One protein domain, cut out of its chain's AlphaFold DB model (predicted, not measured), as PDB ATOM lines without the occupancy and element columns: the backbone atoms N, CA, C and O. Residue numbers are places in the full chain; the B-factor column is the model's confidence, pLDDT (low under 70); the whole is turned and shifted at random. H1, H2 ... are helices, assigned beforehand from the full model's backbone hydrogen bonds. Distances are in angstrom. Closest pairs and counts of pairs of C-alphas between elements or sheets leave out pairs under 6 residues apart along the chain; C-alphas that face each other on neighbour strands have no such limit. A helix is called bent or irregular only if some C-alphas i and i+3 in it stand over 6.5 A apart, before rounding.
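Overview. This is residues 88 to 138 of the 138 residues of an uncharacterized protein of Pseudoalteromonas sp. MEBiC 03485 (UniProt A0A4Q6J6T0). Picture one long helical rod, H2, with the short helix H1 folded back at its first end; the two meet in a lopsided V whose corner lies at the tight link between them. H1 packs on residues 102 to 107 of H2 alone, and residues 111 to 138 stand free and make most of the length. The printed part has 51 residues with two named helices, H1 then H2 along the chain, and no named strand; its class is all helix. It is extended, with a radius of gyration of the C-alphas of 18.6 A and spans of 58 by 15 by 11 A.

Arrangement. Start with H1, residues 88 to 97, and go on through a tight link of 3 residues to H2, residues 101 to 136. The two touch, and their closest C-alphas are those of Ser 96 and Arg 104, 4.8 A apart. H2 touches H1 with residues 102 to 107 alone. The helices run opposite ways at a steep tilt of 55 degrees, and their centres are 24.0 A apart. In the backbones of H1 and H2, every O i to N i+4 pair is within hydrogen-bond range.

Along the chain. Find C-alpha 88 at (-8.801, 37.428, 6.581); from there H1 runs to C-alpha 97 at (-4.138, 50.439, 9.236), 14.1 A away. Next find C-alpha 101 at (-13.440, 53.071, 7.230), where H2 begins. H2 ends at C-alpha 136, at (-22.650, 19.801, 47.648), 53.2 A from its first C-alpha, and is not bent.

Size, cuts and confidence. The two C-alphas farthest apart are those of Gly 98 and Gly 137, at 58.0 A. The printed part has no cut and ends at Ile 138, the chain's last residue. The mean pLDDT of the printed part is 71.3, and the model's confidence is under 70 at residues 95 to 107 and 133 to 138.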
ATOM      1  N   TRP A  88      -7.787  36.375   6.489       79.62
ATOM      2  CA  TRP A  88      -8.801  37.428   6.581       79.62
ATOM      3  C   TRP A  88      -8.545  38.426   7.725       79.62
ATOM      4  O   TRP A  88      -8.637  39.635   7.481       79.62
ATOM      5  N   PRO A  89      -8.165  37.996   8.949       74.25
ATOM      6  CA  PRO A  89      -7.831  38.926  10.028       74.25
ATOM      7  C   PRO A  89      -6.664  39.862   9.682       74.25
ATOM      8  O   PRO A  89      -6.714  41.056   9.985       74.25
ATOM      9  N   GLU A  90      -5.626  39.353   9.024       78.31
ATOM     10  CA  GLU A  90      -4.449  40.109   8.598       78.31
ATOM     11  C   GLU A  90      -4.803  41.106   7.496       78.31
ATOM     12  O   GLU A  90      -4.376  42.261   7.559       78.31
ATOM     13  N   ILE A  91      -5.632  40.703   6.529       77.00
ATOM     14  CA  ILE A  91      -6.160  41.595   5.490       77.00
ATOM     15  C   ILE A  91      -6.931  42.748   6.137       77.00
ATOM     16  O   ILE A  91      -6.656  43.912   5.841       77.00
ATOM     17  N   LEU A  92      -7.836  42.456   7.076       70.25
ATOM     18  CA  LEU A  92      -8.584  43.483   7.807       70.25
ATOM     19  C   LEU A  92      -7.660  44.405   8.608       70.25
ATOM     20  O   LEU A  92      -7.857  45.623   8.611       70.25
ATOM     21  N   LYS A  93      -6.624  43.858   9.249       71.81
ATOM     22  CA  LYS A  93      -5.612  44.635   9.977       71.81
ATOM     23  C   LYS A  93      -4.840  45.578   9.050       71.81
ATOM     24  O   LYS A  93      -4.649  46.743   9.390       71.81
ATOM     25  N   ILE A  94      -4.421  45.114   7.875       72.31
ATOM     26  CA  ILE A  94      -3.709  45.939   6.888       72.31
ATOM     27  C   ILE A  94      -4.639  47.021   6.321       72.31
ATOM     28  O   ILE A  94      -4.263  48.192   6.263       72.31
ATOM     29  N   MET A  95      -5.878  46.668   5.967       66.06
ATOM     30  CA  MET A  95      -6.865  47.615   5.437       66.06
ATOM     31  C   MET A  95      -7.279  48.677   6.466       66.06
ATOM     32  O   MET A  95      -7.425  49.853   6.127       66.06
ATOM     33  N   SER A  96      -7.442  48.286   7.732       63.06
ATOM     34  CA  SER A  96      -7.761  49.209   8.828       63.06
ATOM     35  C   SER A  96      -6.584  50.126   9.167       63.06
ATOM     36  O   SER A  96      -6.795  51.324   9.372       63.06
ATOM     37  N   ALA A  97      -5.347  49.619   9.131       67.94
ATOM     38  CA  ALA A  97      -4.138  50.439   9.236       67.94
ATOM     39  C   ALA A  97      -4.010  51.434   8.064       67.94
ATOM     40  O   ALA A  97      -3.543  52.559   8.252       67.94
ATOM     41  N   GLY A  98      -4.505  51.059   6.879       58.91
ATOM     42  CA  GLY A  98      -4.602  51.903   5.683       58.91
ATOM     43  C   GLY A  98      -5.702  52.977   5.704       58.91
ATOM     44  O   GLY A  98      -5.821  53.723   4.738       58.91
ATOM     45  N   ARG A  99      -6.476  53.107   6.795       55.56
ATOM     46  CA  ARG A  99      -7.604  54.055   6.958       55.56
ATOM     47  C   ARG A  99      -8.826  53.794   6.062       55.56
ATOM     48  O   ARG A  99      -9.578  54.726   5.781       55.56
ATOM     49  N   VAL A 100      -9.087  52.550   5.657       59.28
ATOM     50  CA  VAL A 100     -10.380  52.201   5.040       59.28
ATOM     51  C   VAL A 100     -11.431  52.067   6.152       59.28
ATOM     52  O   VAL A 100     -11.316  51.197   7.018       59.28
ATOM     53  N   LEU A 101     -12.429  52.960   6.163       53.66
ATOM     54  CA  LEU A 101     -13.440  53.071   7.230       53.66
ATOM     55  C   LEU A 101     -14.185  51.748   7.491       53.66
ATOM     56  O   LEU A 101     -14.399  51.385   8.649       53.66
ATOM     57  N   ASP A 102     -14.484  50.992   6.436       60.84
ATOM     58  CA  ASP A 102     -15.253  49.745   6.525       60.84
ATOM     59  C   ASP A 102     -14.470  48.616   7.214       60.84
ATOM     60  O   ASP A 102     -15.004  47.903   8.064       60.84
ATOM     61  N   ALA A 103     -13.169  48.491   6.934       56.66
ATOM     62  CA  ALA A 103     -12.314  47.485   7.570       56.66
ATOM     63  C   ALA A 103     -12.130  47.756   9.072       56.66
ATOM     64  O   ALA A 103     -12.085  46.831   9.891       56.66
ATOM     65  N   ARG A 104     -12.078  49.039   9.452       56.19
ATOM     66  CA  ARG A 104     -12.057  49.452  10.860       56.19
ATOM     67  C   ARG A 104     -13.365  49.084  11.564       56.19
ATOM     68  O   ARG A 104     -13.316  48.592  12.686       56.19
ATOM     69  N   TYR A 105     -14.510  49.274  10.908       63.28
ATOM     70  CA  TYR A 105     -15.808  48.878  11.458       63.28
ATOM     71  C   TYR A 105     -15.900  47.363  11.681       63.28
ATOM     72  O   TYR A 105     -16.277  46.926  12.766       63.28
ATOM     73  N   ILE A 106     -15.477  46.554  10.703       65.19
ATOM     74  CA  ILE A 106     -15.466  45.087  10.827       65.19
ATOM     75  C   ILE A 106     -14.570  44.638  11.990       65.19
ATOM     76  O   ILE A 106     -14.972  43.785  12.778       65.19
ATOM     77  N   THR A 107     -13.389  45.245  12.145       67.00
ATOM     78  CA  THR A 107     -12.471  44.942  13.259       67.00
ATOM     79  C   THR A 107     -13.136  45.196  14.616       67.00
ATOM     80  O   THR A 107     -13.129  44.317  15.475       67.00
ATOM     81  N   LEU A 108     -13.798  46.347  14.776       71.31
ATOM     82  CA  LEU A 108     -14.518  46.695  16.005       71.31
ATOM     83  C   LEU A 108     -15.675  45.728  16.305       71.31
ATOM     84  O   LEU A 108     -15.909  45.374  17.462       71.31
ATOM     85  N   VAL A 109     -16.401  45.275  15.276       73.06
ATOM     86  CA  VAL A 109     -17.462  44.268  15.447       73.06
ATOM     87  C   VAL A 109     -16.875  42.940  15.927       73.06
ATOM     88  O   VAL A 109     -17.412  42.344  16.861       73.06
ATOM     89  N   LEU A 110     -15.765  42.485  15.338       71.81
ATOM     90  CA  LEU A 110     -15.101  41.237  15.729       71.81
ATOM     91  C   LEU A 110     -14.567  41.286  17.166       71.81
ATOM     92  O   LEU A 110     -14.730  40.317  17.908       71.81
ATOM     93  N   GLU A 111     -13.964  42.400  17.577       78.19
ATOM     94  CA  GLU A 111     -13.514  42.611  18.959       78.19
ATOM     95  C   GLU A 111     -14.687  42.524  19.939       78.19
ATOM     96  O   GLU A 111     -14.639  41.755  20.900       78.19
ATOM     97  N   ARG A 112     -15.798  43.201  19.629       75.81
ATOM     98  CA  ARG A 112     -17.003  43.175  20.466       75.81
ATOM     99  C   ARG A 112     -17.643  41.789  20.557       75.81
ATOM    100  O   ARG A 112     -18.176  41.417  21.604       75.81
ATOM    101  N   LEU A 113     -17.603  41.005  19.478       76.56
ATOM    102  CA  LEU A 113     -18.064  39.615  19.495       76.56
ATOM    103  C   LEU A 113     -17.183  38.742  20.399       76.56
ATOM    104  O   LEU A 113     -17.722  37.963  21.187       76.56
ATOM    105  N   LYS A 114     -15.855  38.911  20.345       78.75
ATOM    106  CA  LYS A 114     -14.912  38.201  21.225       78.75
ATOM    107  C   LYS A 114     -15.127  38.550  22.697       78.75
ATOM    108  O   LYS A 114     -15.173  37.649  23.532       78.75
ATOM    109  N   GLU A 115     -15.304  39.829  23.019       84.19
ATOM    110  CA  GLU A 115     -15.597  40.279  24.387       84.19
ATOM    111  C   GLU A 115     -16.870  39.626  24.933       84.19
ATOM    112  O   GLU A 115     -16.862  39.061  26.029       84.19
ATOM    113  N   LYS A 116     -17.941  39.613  24.130       81.69
ATOM    114  CA  LYS A 116     -19.209  38.976  24.500       81.69
ATOM    115  C   LYS A 116     -19.058  37.469  24.713       81.69
ATOM    116  O   LYS A 116     -19.684  36.901  25.606       81.69
ATOM    117  N   GLU A 117     -18.230  36.799  23.915       82.00
ATOM    118  CA  GLU A 117     -17.952  35.372  24.087       82.00
ATOM    119  C   GLU A 117     -17.205  35.089  25.401       82.00
ATOM    120  O   GLU A 117     -17.539  34.142  26.119       82.00
ATOM    121  N   VAL A 118     -16.234  35.935  25.757       84.12
ATOM    122  CA  VAL A 118     -15.511  35.861  27.037       84.12
ATOM    123  C   VAL A 118     -16.456  36.103  28.214       84.12
ATOM    124  O   VAL A 118     -16.410  35.365  29.201       84.12
ATOM    125  N   GLU A 119     -17.336  37.095  28.118       85.69
ATOM    126  CA  GLU A 119     -18.322  37.406  29.153       85.69
ATOM    127  C   GLU A 119     -19.326  36.259  29.346       85.69
ATOM    128  O   GLU A 119     -19.551  35.811  30.471       85.69
ATOM    129  N   ASN A 120     -19.829  35.681  28.251       82.31
ATOM    130  CA  ASN A 120     -20.692  34.499  28.290       82.31
ATOM    131  C   ASN A 120     -19.991  33.290  28.929       82.31
ATOM    132  O   ASN A 120     -20.607  32.562  29.712       82.31
ATOM    133  N   LYS A 121     -18.703  33.070  28.631       83.06
ATOM    134  CA  LYS A 121     -17.901  32.012  29.271       83.06
ATOM    135  C   LYS A 121     -17.768  32.247  30.775       83.06
ATOM    136  O   LYS A 121     -17.974  31.307  31.541       83.06
ATOM    137  N   LYS A 122     -17.500  33.486  31.208       84.62
ATOM    138  CA  LYS A 122     -17.456  33.851  32.636       84.62
ATOM    139  C   LYS A 122     -18.803  33.635  33.325       84.62
ATOM    140  O   LYS A 122     -18.839  33.027  34.389       84.62
ATOM    141  N   ALA A 123     -19.903  34.065  32.709       82.50
ATOM    142  CA  ALA A 123     -21.249  33.875  33.246       82.50
ATOM    143  C   ALA A 123     -21.612  32.385  33.372       82.50
ATOM    144  O   ALA A 123     -22.161  31.959  34.387       82.50
ATOM    145  N   ARG A 124     -21.251  31.571  32.372       82.62
ATOM    146  CA  ARG A 124     -21.456  30.117  32.401       82.62
ATOM    147  C   ARG A 124     -20.631  29.442  33.496       82.62
ATOM    148  O   ARG A 124     -21.169  28.600  34.205       82.62
ATOM    149  N   LEU A 125     -19.367  29.835  33.664       81.06
ATOM    150  CA  LEU A 125     -18.506  29.372  34.760       81.06
ATOM    151  C   LEU A 125     -19.070  29.756  36.129       81.06
ATOM    152  O   LEU A 125     -19.143  28.902  37.003       81.06
ATOM    153  N   ALA A 126     -19.526  30.998  36.304       81.12
ATOM    154  CA  ALA A 126     -20.137  31.457  37.551       81.12
ATOM    155  C   ALA A 126     -21.428  30.688  37.882       81.12
ATOM    156  O   ALA A 126     -21.659  30.337  39.039       81.12
ATOM    157  N   LYS A 127     -22.247  30.384  36.867       83.06
ATOM    158  CA  LYS A 127     -23.451  29.561  37.019       83.06
ATOM    159  C   LYS A 127     -23.110  28.124  37.426       83.06
ATOM    160  O   LYS A 127     -23.661  27.651  38.411       83.06
ATOM    161  N   LEU A 128     -22.161  27.488  36.734       79.81
ATOM    162  CA  LEU A 128     -21.655  26.151  37.073       79.81
ATOM    163  C   LEU A 128     -21.090  26.097  38.494       79.81
ATOM    164  O   LEU A 128     -21.383  25.162  39.227       79.81
ATOM    165  N   HIS A 129     -20.326  27.113  38.906       75.88
ATOM    166  CA  HIS A 129     -19.822  27.219  40.275       75.88
ATOM    167  C   HIS A 129     -20.984  27.260  41.276       75.88
ATOM    168  O   HIS A 129     -21.008  26.499  42.234       75.88
ATOM    169  N   LYS A 130     -21.984  28.115  41.042       74.88
ATOM    170  CA  LYS A 130     -23.139  28.243  41.937       74.88
ATOM    171  C   LYS A 130     -23.957  26.950  42.030       74.88
ATOM    172  O   LYS A 130     -24.394  26.598  43.118       74.88
ATOM    173  N   GLU A 131     -24.159  26.257  40.913       76.56
ATOM    174  CA  GLU A 131     -24.856  24.965  40.869       76.56
ATOM    175  C   GLU A 131     -24.067  23.884  41.624       76.56
ATOM    176  O   GLU A 131     -24.631  23.217  42.484       76.56
ATOM    177  N   PHE A 132     -22.750  23.802  41.415       70.62
ATOM    178  CA  PHE A 132     -21.879  22.836  42.091       70.62
ATOM    179  C   PHE A 132     -21.838  23.025  43.619       70.62
ATOM    180  O   PHE A 132     -21.912  22.055  44.367       70.62
ATOM    181  N   PHE A 133     -21.764  24.269  44.107       63.09
ATOM    182  CA  PHE A 133     -21.773  24.544  45.551       63.09
ATOM    183  C   PHE A 133     -23.163  24.386  46.189       63.09
ATOM    184  O   PHE A 133     -23.246  23.999  47.351       63.09
ATOM    185  N   ASN A 134     -24.247  24.605  45.437       60.25
ATOM    186  CA  ASN A 134     -25.603  24.322  45.915       60.25
ATOM    187  C   ASN A 134     -25.908  22.813  45.987       60.25
ATOM    188  O   ASN A 134     -26.687  22.403  46.843       60.25
ATOM    189  N   GLU A 135     -25.320  21.988  45.115       57.66
ATOM    190  CA  GLU A 135     -25.507  20.526  45.127       57.66
ATOM    191  C   GLU A 135     -24.668  19.811  46.200       57.66
ATOM    192  O   GLU A 135     -25.065  18.747  46.672       57.66
ATOM    193  N   ILE A 136     -23.538  20.390  46.625       57.03
ATOM    194  CA  ILE A 136     -22.650  19.801  47.648       57.03
ATOM    195  C   ILE A 136     -23.084  20.134  49.089       57.03
ATOM    196  O   ILE A 136     -22.591  19.514  50.028       57.03
ATOM    197  N   GLY A 137     -24.061  21.025  49.282       53.09
ATOM    198  CA  GLY A 137     -24.696  21.241  50.585       53.09
ATOM    199  C   GLY A 137     -23.727  21.684  51.686       53.09
ATOM    200  O   GLY A 137     -23.575  20.987  52.690       53.09
ATOM    201  N   ILE A 138     -23.098  22.850  51.501       48.59
ATOM    202  CA  ILE A 138     -22.570  23.667  52.609       48.59
ATOM    203  C   ILE A 138     -23.492  24.869  52.786       48.59
ATOM    204  O   ILE A 138     -23.785  25.523  51.760       48.59
TER     205      ILE A 138